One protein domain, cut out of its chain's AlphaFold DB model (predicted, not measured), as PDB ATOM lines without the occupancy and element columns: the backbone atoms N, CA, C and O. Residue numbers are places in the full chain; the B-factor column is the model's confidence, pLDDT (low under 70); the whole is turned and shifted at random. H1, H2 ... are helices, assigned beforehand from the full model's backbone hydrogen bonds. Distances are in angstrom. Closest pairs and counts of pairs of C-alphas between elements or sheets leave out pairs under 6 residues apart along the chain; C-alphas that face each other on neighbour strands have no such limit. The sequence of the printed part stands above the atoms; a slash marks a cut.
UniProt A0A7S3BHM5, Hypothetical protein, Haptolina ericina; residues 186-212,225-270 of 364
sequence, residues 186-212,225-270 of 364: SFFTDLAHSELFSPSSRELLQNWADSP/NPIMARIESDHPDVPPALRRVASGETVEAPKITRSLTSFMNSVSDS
ATOM      1  N   SER A 186     182.782 280.585 231.593       64.19
ATOM      2  CA  SER A 186     181.384 280.856 231.233       64.19
ATOM      3  C   SER A 186     180.398 280.398 232.304       64.19
ATOM      4  O   SER A 186     179.492 281.143 232.648       64.19
ATOM      5  N   PHE A 187     180.602 279.222 232.903       75.19
ATOM      6  CA  PHE A 187     179.713 278.714 233.949       75.19
ATOM      7  C   PHE A 187     179.672 279.632 235.177       75.19
ATOM      8  O   PHE A 187     178.605 279.853 235.744       75.19
ATOM      9  N   PHE A 188     180.811 280.176 235.596       75.75
ATOM     10  CA  PHE A 188     180.862 281.019 236.788       75.75
ATOM     11  C   PHE A 188     180.456 282.458 236.493       75.75
ATOM     12  O   PHE A 188     179.819 283.073 237.344       75.75
ATOM     13  N   THR A 189     180.696 282.947 235.275       78.00
ATOM     14  CA  THR A 189     180.061 284.170 234.769       78.00
ATOM     15  C   THR A 189     178.536 284.022 234.757       78.00
ATOM     16  O   THR A 189     177.829 284.889 235.260       78.00
ATOM     17  N   ASP A 190     178.000 282.904 234.263       76.62
ATOM     18  CA  ASP A 190     176.554 282.642 234.231       76.62
ATOM     19  C   ASP A 190     175.960 282.520 235.645       76.62
ATOM     20  O   ASP A 190     174.852 282.991 235.911       76.62
ATOM     21  N   LEU A 191     176.699 281.918 236.586       79.81
ATOM     22  CA  LEU A 191     176.307 281.869 237.996       79.81
ATOM     23  C   LEU A 191     176.356 283.244 238.672       79.81
ATOM     24  O   LEU A 191     175.486 283.535 239.490       79.81
ATOM     25  N   ALA A 192     177.345 284.079 238.354       81.12
ATOM     26  CA  ALA A 192     177.463 285.424 238.913       81.12
ATOM     27  C   ALA A 192     176.288 286.322 238.492       81.12
ATOM     28  O   ALA A 192     175.824 287.137 239.283       81.12
ATOM     29  N   HIS A 193     175.736 286.112 237.292       82.12
ATOM     30  CA  HIS A 193     174.524 286.796 236.822       82.12
ATOM     31  C   HIS A 193     173.218 286.213 237.388       82.12
ATOM     32  O   HIS A 193     172.140 286.759 237.152       82.12
ATOM     33  N   SER A 194     173.270 285.093 238.112       80.31
ATOM     34  CA  SER A 194     172.070 284.472 238.661       80.31
ATOM     35  C   SER A 194     171.586 285.204 239.914       80.31
ATOM     36  O   SER A 194     172.298 285.299 240.915       80.31
ATOM     37  N   GLU A 195     170.302 285.574 239.913       81.81
ATOM     38  CA  GLU A 195     169.642 286.226 241.051       81.81
ATOM     39  C   GLU A 195     169.522 285.344 242.317       81.81
ATOM     40  O   GLU A 195     169.067 285.790 243.367       81.81
ATOM     41  N   LEU A 196     169.933 284.075 242.234       80.19
ATOM     42  CA  LEU A 196     169.835 283.087 243.315       80.19
ATOM     43  C   LEU A 196     170.903 283.231 244.414       80.19
ATOM     44  O   LEU A 196     170.795 282.561 245.439       80.19
ATOM     45  N   PHE A 197     171.940 284.039 244.189       84.06
ATOM     46  CA  PHE A 197     173.068 284.216 245.111       84.06
ATOM     47  C   PHE A 197     173.050 285.606 245.752       84.06
ATOM     48  O   PHE A 197     172.510 286.546 245.162       84.06
ATOM     49  N   SER A 198     173.661 285.748 246.933       82.56
ATOM     50  CA  SER A 198     173.851 287.061 247.564       82.56
ATOM     51  C   SER A 198     174.799 287.938 246.726       82.56
ATOM     52  O   SER A 198     175.609 287.396 245.964       82.56
ATOM     53  N   PRO A 199     174.748 289.278 246.852       80.31
ATOM     54  CA  PRO A 199     175.666 290.171 246.140       80.31
ATOM     55  C   PRO A 199     177.142 289.809 246.361       80.31
ATOM     56  O   PRO A 199     177.900 289.725 245.400       80.31
ATOM     57  N   SER A 200     177.522 289.475 247.598       77.25
ATOM     58  CA  SER A 200     178.885 289.054 247.952       77.25
ATOM     59  C   SER A 200     179.286 287.730 247.295       77.25
ATOM     60  O   SER A 200     180.427 287.564 246.868       77.25
ATOM     61  N   SER A 201     178.357 286.780 247.165       80.75
ATOM     62  CA  SER A 201     178.608 285.533 246.434       80.75
ATOM     63  C   SER A 201     178.744 285.756 244.932       80.75
ATOM     64  O   SER A 201     179.604 285.135 244.309       80.75
ATOM     65  N   ARG A 202     177.948 286.655 244.341       84.12
ATOM     66  CA  ARG A 202     178.063 287.008 242.915       84.12
ATOM     67  C   ARG A 202     179.380 287.704 242.609       84.12
ATOM     68  O   ARG A 202     180.023 287.350 241.631       84.12
ATOM     69  N   GLU A 203     179.808 288.625 243.468       80.94
ATOM     70  CA  GLU A 203     181.099 289.303 243.344       80.94
ATOM     71  C   GLU A 203     182.259 288.303 243.414       80.94
ATOM     72  O   GLU A 203     183.161 288.334 242.584       80.94
ATOM     73  N   LEU A 204     182.200 287.341 244.336       78.25
ATOM     74  CA  LEU A 204     183.217 286.299 244.460       78.25
ATOM     75  C   LEU A 204     183.266 285.376 243.227       78.25
ATOM     76  O   LEU A 204     184.353 285.020 242.765       78.25
ATOM     77  N   LEU A 205     182.104 285.012 242.675       82.31
ATOM     78  CA  LEU A 205     181.985 284.228 241.438       82.31
ATOM     79  C   LEU A 205     182.491 285.006 240.214       82.31
ATOM     80  O   LEU A 205     183.173 284.427 239.370       82.31
ATOM     81  N   GLN A 206     182.201 286.307 240.143       80.25
ATOM     82  CA  GLN A 206     182.645 287.184 239.063       80.25
ATOM     83  C   GLN A 206     184.159 287.408 239.125       80.25
ATOM     84  O   GLN A 206     184.851 287.180 238.139       80.25
ATOM     85  N   ASN A 207     184.697 287.710 240.308       75.44
ATOM     86  CA  ASN A 207     186.138 287.824 240.535       75.44
ATOM     87  C   ASN A 207     186.873 286.535 240.160       75.44
ATOM     88  O   ASN A 207     187.999 286.577 239.669       75.44
ATOM     89  N   TRP A 208     186.248 285.375 240.367       71.62
ATOM     90  CA  TRP A 208     186.804 284.095 239.943       71.62
ATOM     91  C   TRP A 208     186.748 283.903 238.425       71.62
ATOM     92  O   TRP A 208     187.731 283.458 237.832       71.62
ATOM     93  N   ALA A 209     185.634 284.273 237.792       75.69
ATOM     94  CA  ALA A 209     185.507 284.246 236.338       75.69
ATOM     95  C   ALA A 209     186.532 285.172 235.651       75.69
ATOM     96  O   ALA A 209     187.074 284.809 234.603       75.69
ATOM     97  N   ASP A 210     186.843 286.307 236.282       68.06
ATOM     98  CA  ASP A 210     187.729 287.349 235.758       68.06
ATOM     99  C   ASP A 210     189.200 287.194 236.179       68.06
ATOM    100  O   ASP A 210     190.076 287.829 235.586       68.06
ATOM    101  N   SER A 211     189.515 286.341 237.165       59.34
ATOM    102  CA  SER A 211     190.878 286.207 237.699       59.34
ATOM    103  C   SER A 211     191.888 285.779 236.611       59.34
ATOM    104  O   SER A 211     191.746 284.706 235.998       59.34
ATOM    105  N   PRO A 212     192.935 286.589 236.345       50.31
ATOM    106  CA  PRO A 212     194.006 286.228 235.429       50.31
ATOM    107  C   PRO A 212     194.920 285.151 236.030       50.31
ATOM    108  O   PRO A 212     195.036 284.974 237.238       50.31
ATOM    109  N   ASN A 225     191.589 282.388 246.099       68.12
ATOM    110  CA  ASN A 225     190.153 282.194 246.082       68.12
ATOM    111  C   ASN A 225     189.714 281.143 247.126       68.12
ATOM    112  O   ASN A 225     190.115 279.978 247.031       68.12
ATOM    113  N   PRO A 226     188.828 281.494 248.075       70.38
ATOM    114  CA  PRO A 226     188.385 280.578 249.125       70.38
ATOM    115  C   PRO A 226     187.558 279.389 248.601       70.38
ATOM    116  O   PRO A 226     187.516 278.347 249.255       70.38
ATOM    117  N   ILE A 227     186.929 279.497 247.419       72.50
ATOM    118  CA  ILE A 227     186.249 278.365 246.767       72.50
ATOM    119  C   ILE A 227     187.278 277.313 246.344       72.50
ATOM    120  O   ILE A 227     187.103 276.134 246.647       72.50
ATOM    121  N   MET A 228     188.353 277.727 245.665       68.62
ATOM    122  CA  MET A 228     189.393 276.811 245.182       68.62
ATOM    123  C   MET A 228     190.161 276.185 246.338       68.62
ATOM    124  O   MET A 228     190.326 274.971 246.347       68.62
ATOM    125  N   ALA A 229     190.478 276.965 247.371       70.31
ATOM    126  CA  ALA A 229     191.115 276.445 248.575       70.31
ATOM    127  C   ALA A 229     190.291 275.310 249.214       70.31
ATOM    128  O   ALA A 229     190.847 274.310 249.666       70.31
ATOM    129  N   ARG A 230     188.951 275.414 249.211       75.88
ATOM    130  CA  ARG A 230     188.057 274.341 249.690       75.88
ATOM    131  C   ARG A 230     187.971 273.147 248.736       75.88
ATOM    132  O   ARG A 230     187.831 272.020 249.204       75.88
ATOM    133  N   ILE A 231     188.025 273.380 247.425       74.12
ATOM    134  CA  ILE A 231     188.018 272.313 246.412       74.12
ATOM    135  C   ILE A 231     189.328 271.516 246.460       74.12
ATOM    136  O   ILE A 231     189.282 270.291 246.494       74.12
ATOM    137  N   GLU A 232     190.475 272.195 246.501       72.62
ATOM    138  CA  GLU A 232     191.818 271.601 246.546       72.62
ATOM    139  C   GLU A 232     192.099 270.890 247.875       72.62
ATOM    140  O   GLU A 232     192.785 269.873 247.893       72.62
ATOM    141  N   SER A 233     191.516 271.370 248.981       70.38
ATOM    142  CA  SER A 233     191.548 270.676 250.282       70.38
ATOM    143  C   SER A 233     190.528 269.537 250.407       70.38
ATOM    144  O   SER A 233     190.389 268.954 251.482       70.38
ATOM    145  N   ASP A 234     189.805 269.212 249.329       65.56
ATOM    146  CA  ASP A 234     188.822 268.125 249.271       65.56
ATOM    147  C   ASP A 234     187.718 268.206 250.347       65.56
ATOM    148  O   ASP A 234     187.123 267.192 250.741       65.56
ATOM    149  N   HIS A 235     187.382 269.423 250.791       74.38
ATOM    150  CA  HIS A 235     186.478 269.665 251.917       74.38
ATOM    151  C   HIS A 235     185.129 268.933 251.739       74.38
ATOM    152  O   HIS A 235     184.530 269.001 250.655       74.38
ATOM    153  N   PRO A 236     184.613 268.234 252.772       72.88
ATOM    154  CA  PRO A 236     183.462 267.326 252.648       72.88
ATOM    155  C   PRO A 236     182.195 268.004 252.110       72.88
ATOM    156  O   PRO A 236     181.405 267.372 251.411       72.88
ATOM    157  N   ASP A 237     182.039 269.301 252.370       78.81
ATOM    158  CA  ASP A 237     180.862 270.078 251.965       78.81
ATOM    159  C   ASP A 237     180.882 270.547 250.504       78.81
ATOM    160  O   ASP A 237     179.890 271.100 250.030       78.81
ATOM    161  N   VAL A 238     181.984 270.338 249.772       82.31
ATOM    162  CA  VAL A 238     182.094 270.748 248.365       82.31
ATOM    163  C   VAL A 238     181.194 269.860 247.498       82.31
ATOM    164  O   VAL A 238     181.449 268.656 247.378       82.31
ATOM    165  N   PRO A 239     180.190 270.430 246.806       82.81
ATOM    166  CA  PRO A 239     179.325 269.677 245.914       82.81
ATOM    167  C   PRO A 239     180.123 268.915 244.837       82.81
ATOM    168  O   PRO A 239     180.960 269.516 244.157       82.81
ATOM    169  N   PRO A 240     179.803 267.636 244.556       79.62
ATOM    170  CA  PRO A 240     180.505 266.833 243.544       79.62
ATOM    171  C   PRO A 240     180.467 267.428 242.133       79.62
ATOM    172  O   PRO A 240     181.279 267.097 241.278       79.62
ATOM    173  N   ALA A 241     179.477 268.276 241.859       75.88
ATOM    174  CA  ALA A 241     179.376 269.018 240.612       75.88
ATOM    175  C   ALA A 241     180.510 270.043 240.447       75.88
ATOM    176  O   ALA A 241     181.069 270.137 239.362       75.88
ATOM    177  N   LEU A 242     180.887 270.755 241.515       76.56
ATOM    178  CA  LEU A 242     181.997 271.709 241.473       76.56
ATOM    179  C   LEU A 242     183.335 271.009 241.323       76.56
ATOM    180  O   LEU A 242     184.160 271.465 240.544       76.56
ATOM    181  N   ARG A 243     183.524 269.871 242.000       77.75
ATOM    182  CA  ARG A 243     184.751 269.075 241.850       77.75
ATOM    183  C   ARG A 243     184.947 268.614 240.408       77.75
ATOM    184  O   ARG A 243     186.050 268.706 239.886       77.75
ATOM    185  N   ARG A 244     183.877 268.183 239.734       75.38
ATOM    186  CA  ARG A 244     183.915 267.768 238.319       75.38
ATOM    187  C   ARG A 244     184.208 268.911 237.353       75.38
ATOM    188  O   ARG A 244     184.933 268.727 236.383       75.38
ATOM    189  N   VAL A 245     183.682 270.100 237.634       71.94
ATOM    190  CA  VAL A 245     183.974 271.306 236.848       71.94
ATOM    191  C   VAL A 245     185.413 271.774 237.071       71.94
ATOM    192  O   VAL A 245     186.099 272.095 236.105       71.94
ATOM    193  N   ALA A 246     185.882 271.774 238.321       69.50
ATOM    194  CA  ALA A 246     187.229 272.204 238.694       69.50
ATOM    195  C   ALA A 246     188.318 271.227 238.226       69.50
ATOM    196  O   ALA A 246     189.391 271.656 237.819       69.50
ATOM    197  N   SER A 247     188.033 269.922 238.222       68.56
ATOM    198  CA  SER A 247     188.927 268.891 237.671       68.56
ATOM    199  C   SER A 247     188.912 268.819 236.141       68.56
ATOM    200  O   SER A 247     189.706 268.085 235.559       68.56
ATOM    201  N   GLY A 248     188.019 269.559 235.471       64.75
ATOM    202  CA  GLY A 248     187.858 269.501 234.018       64.75
ATOM    203  C   GLY A 248     187.197 268.215 233.507       64.75
ATOM    204  O   GLY A 248     187.176 267.991 232.300       64.75
ATOM    205  N   GLU A 249     186.628 267.381 234.388       67.44
ATOM    206  CA  GLU A 249     185.889 266.163 234.019       67.44
ATOM    207  C   GLU A 249     184.639 266.491 233.183       67.44
ATOM    208  O   GLU A 249     184.210 265.702 232.338       67.44
ATOM    209  N   THR A 250     184.046 267.672 233.392       62.88
ATOM    210  CA  THR A 250     182.874 268.135 232.643       62.88
ATOM    211  C   THR A 250     183.046 269.565 232.139       62.88
ATOM    212  O   THR A 250     183.345 270.463 232.921       62.88
ATOM    213  N   VAL A 251     182.772 269.782 230.850       58.69
ATOM    214  CA  VAL A 251     182.726 271.113 230.202       58.69
ATOM    215  C   VAL A 251     181.324 271.744 230.295       58.69
ATOM    216  O   VAL A 251     181.125 272.921 230.035       58.69
ATOM    217  N   GLU A 252     180.320 270.957 230.682       60.53
ATOM    218  CA  GLU A 252     178.945 271.430 230.820       60.53
ATOM    219  C   GLU A 252     178.700 272.020 232.211       60.53
ATOM    220  O   GLU A 252     179.013 271.394 233.232       60.53
ATOM    221  N   ALA A 253     178.058 273.190 232.245       64.62
ATOM    222  CA  ALA A 253     177.610 273.837 233.470       64.62
ATOM    223  C   ALA A 253     176.697 272.893 234.283       64.62
ATOM    224  O   ALA A 253     175.649 272.446 233.792       64.62
ATOM    225  N   PRO A 254     177.039 272.556 235.538       67.75
ATOM    226  CA  PRO A 254     176.182 271.725 236.359       67.75
ATOM    227  C   PRO A 254     174.881 272.450 236.693       67.75
ATOM    228  O   PRO A 254     174.822 273.666 236.859       67.75
ATOM    229  N   LYS A 255     173.812 271.669 236.864       75.69
ATOM    230  CA  LYS A 255     172.522 272.204 237.308       75.69
ATOM    231  C   LYS A 255     172.686 272.892 238.659       75.69
ATOM    232  O   LYS A 255     173.229 272.292 239.591       75.69
ATOM    233  N   ILE A 256     172.132 274.095 238.780       81.00
ATOM    234  CA  ILE A 256     172.052 274.801 240.056       81.00
ATOM    235  C   ILE A 256     171.173 273.970 240.996       81.00
ATOM    236  O   ILE A 256     169.983 273.758 240.759       81.00
ATOM    237  N   THR A 257     171.798 273.412 242.027       82.69
ATOM    238  CA  THR A 257     171.152 272.581 243.048       82.69
ATOM    239  C   THR A 257     171.166 273.315 244.376       82.69
ATOM    240  O   THR A 257     172.045 274.132 244.624       82.69
ATOM    241  N   ARG A 258     170.246 272.963 245.281       79.12
ATOM    242  CA  ARG A 258     170.209 273.536 246.636       79.12
ATOM    243  C   ARG A 258     171.543 273.384 247.381       79.12
ATOM    244  O   ARG A 258     171.943 274.300 248.085       79.12
ATOM    245  N   SER A 259     172.240 272.259 247.201       81.38
ATOM    246  CA  SER A 259     173.574 272.030 247.771       81.38
ATOM    247  C   SER A 259     174.633 272.965 247.186       81.38
ATOM    248  O   SER A 259     175.493 273.431 247.920       81.38
ATOM    249  N   LEU A 260     174.559 273.269 245.885       84.00
ATOM    250  CA  LEU A 260     175.460 274.223 245.239       84.00
ATOM    251  C   LEU A 260     175.231 275.643 245.759       84.00
ATOM    252  O   LEU A 260     176.185 276.308 246.145       84.00
ATOM    253  N   THR A 261     173.970 276.073 245.818       84.12
ATOM    254  CA  THR A 261     173.599 277.397 246.333       84.12
ATOM    255  C   THR A 261     174.012 277.570 247.793       84.12
ATOM    256  O   THR A 261     174.651 278.556 248.138       84.12
ATOM    257  N   SER A 262     173.725 276.572 248.635       84.44
ATOM    258  CA  SER A 262     174.101 276.589 250.053       84.44
ATOM    259  C   SER A 262     175.615 276.650 250.261       84.44
ATOM    260  O   SER A 262     176.074 277.352 251.156       84.44
ATOM    261  N   PHE A 263     176.387 275.921 249.450       86.31
ATOM    262  CA  PHE A 263     177.845 275.940 249.527       86.31
ATOM    263  C   PHE A 263     178.408 277.314 249.149       86.31
ATOM    264  O   PHE A 263     179.213 277.856 249.899       86.31
ATOM    265  N   MET A 264     177.964 277.897 248.031       85.75
ATOM    266  CA  MET A 264     178.484 279.193 247.574       85.75
ATOM    267  C   MET A 264     178.213 280.319 248.575       85.75
ATOM    268  O   MET A 264     179.118 281.096 248.858       85.75
ATOM    269  N   ASN A 265     177.017 280.350 249.170       84.94
ATOM    270  CA  ASN A 265     176.692 281.335 250.204       84.94
ATOM    271  C   ASN A 265     177.573 281.145 251.456       84.94
ATOM    272  O   ASN A 265     178.167 282.102 251.938       84.94
ATOM    273  N   SER A 266     177.779 279.898 251.904       83.88
ATOM    274  CA  SER A 266     178.658 279.589 253.046       83.88
ATOM    275  C   SER A 266     180.108 280.042 252.837       83.88
ATOM    276  O   SER A 266     180.777 280.443 253.792       83.88
ATOM    277  N   VAL A 267     180.626 279.951 251.609       80.06
ATOM    278  CA  VAL A 267     181.992 280.399 251.302       80.06
ATOM    279  C   VAL A 267     182.112 281.915 251.448       80.06
ATOM    280  O   VAL A 267     183.097 282.384 252.014       80.06
ATOM    281  N   SER A 268     181.102 282.664 251.002       74.19
ATOM    282  CA  SER A 268     181.057 284.123 251.131       74.19
ATOM    283  C   SER A 268     180.959 284.579 252.586       74.19
ATOM    284  O   SER A 268     181.724 285.451 252.995       74.19
ATOM    285  N   ASP A 269     180.125 283.924 253.397       67.81
ATOM    286  CA  ASP A 269     179.959 284.260 254.822       67.81
ATOM    287  C   ASP A 269     181.234 284.005 255.642       67.81
ATOM    288  O   ASP A 269     181.476 284.633 256.670       67.81
ATOM    289  N   SER A 270     182.094 283.103 255.164       60.69
ATOM    290  CA  SER A 270     183.371 282.774 255.807       60.69
ATOM    291  C   SER A 270     184.505 283.748 255.456       60.69
ATOM    292  O   SER A 270     185.598 283.620 256.002       60.69
TER     293      SER A 270
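What this domain is: This is residues 186 to 212 and 225 to 270 of the 364 residues of the protein "Hypothetical protein" of Haptolina ericina (UniProt A0A7S3BHM5). A helical hairpin, H1 and H2, makes one side of a small rounded domain, and two short helices, H3 and H4, lie on the other side, crosswise to each other. H5 links the two sides, its later residues packing on the early part of H2 and reaching H3, while contacts among the helices are few. The printed part has 73 residues with five named helices, H1 to H5 in chain order, and no named strand: all helix, mostly crossed. It is compact, with a radius of gyration of the C-alphas of 11.2 A and spans of 28 by 27 by 25 A.

How they stand to each other: Begin at H2, residues 199 to 210. H1, residues 186 to 192, touches it as a helical hairpin, at a shallow tilt of 21 degrees, opposite ways; the closest C-alphas, Ala 192 and Arg 202, are 4.3 A apart. H5, residues 258 to 269, touches H2 about perpendicular, at 87 degrees, H5 with residues 264 to 268 alone and H2 with residues 200 to 204 alone; the closest C-alphas, those of Ser 201 and Ser 268, are 5.5 A apart. H3, residues 226 to 232, only just touches H5, with 3 pairs of C-alphas within 8 A, the closest Ile 227 and Val 267 at 6.5 A. H4, residues 240 to 246, is apart from H1 and H2. In all five helices every O i to N i+4 pair is within hydrogen-bond range.

Where its parts are: Find C-alpha 186 at (181.384, 280.856, 231.233), where H1 begins. H2 runs 16.2 A from C-alpha 199 at (175.666, 290.171, 246.140), and H5 runs 16.6 A to C-alpha 269 at (179.959, 284.260, 254.822). H1, H3 and H4 measure 9.8 A, 10.0 A and 9.9 A.

The domain as a whole: Residues 213 to 224 are not printed, and C-alphas 212 and 225 are 12.0 A apart across the cut. The link from H4 to H5 is long, and residues 246 to 254 are among those with pLDDT under 70.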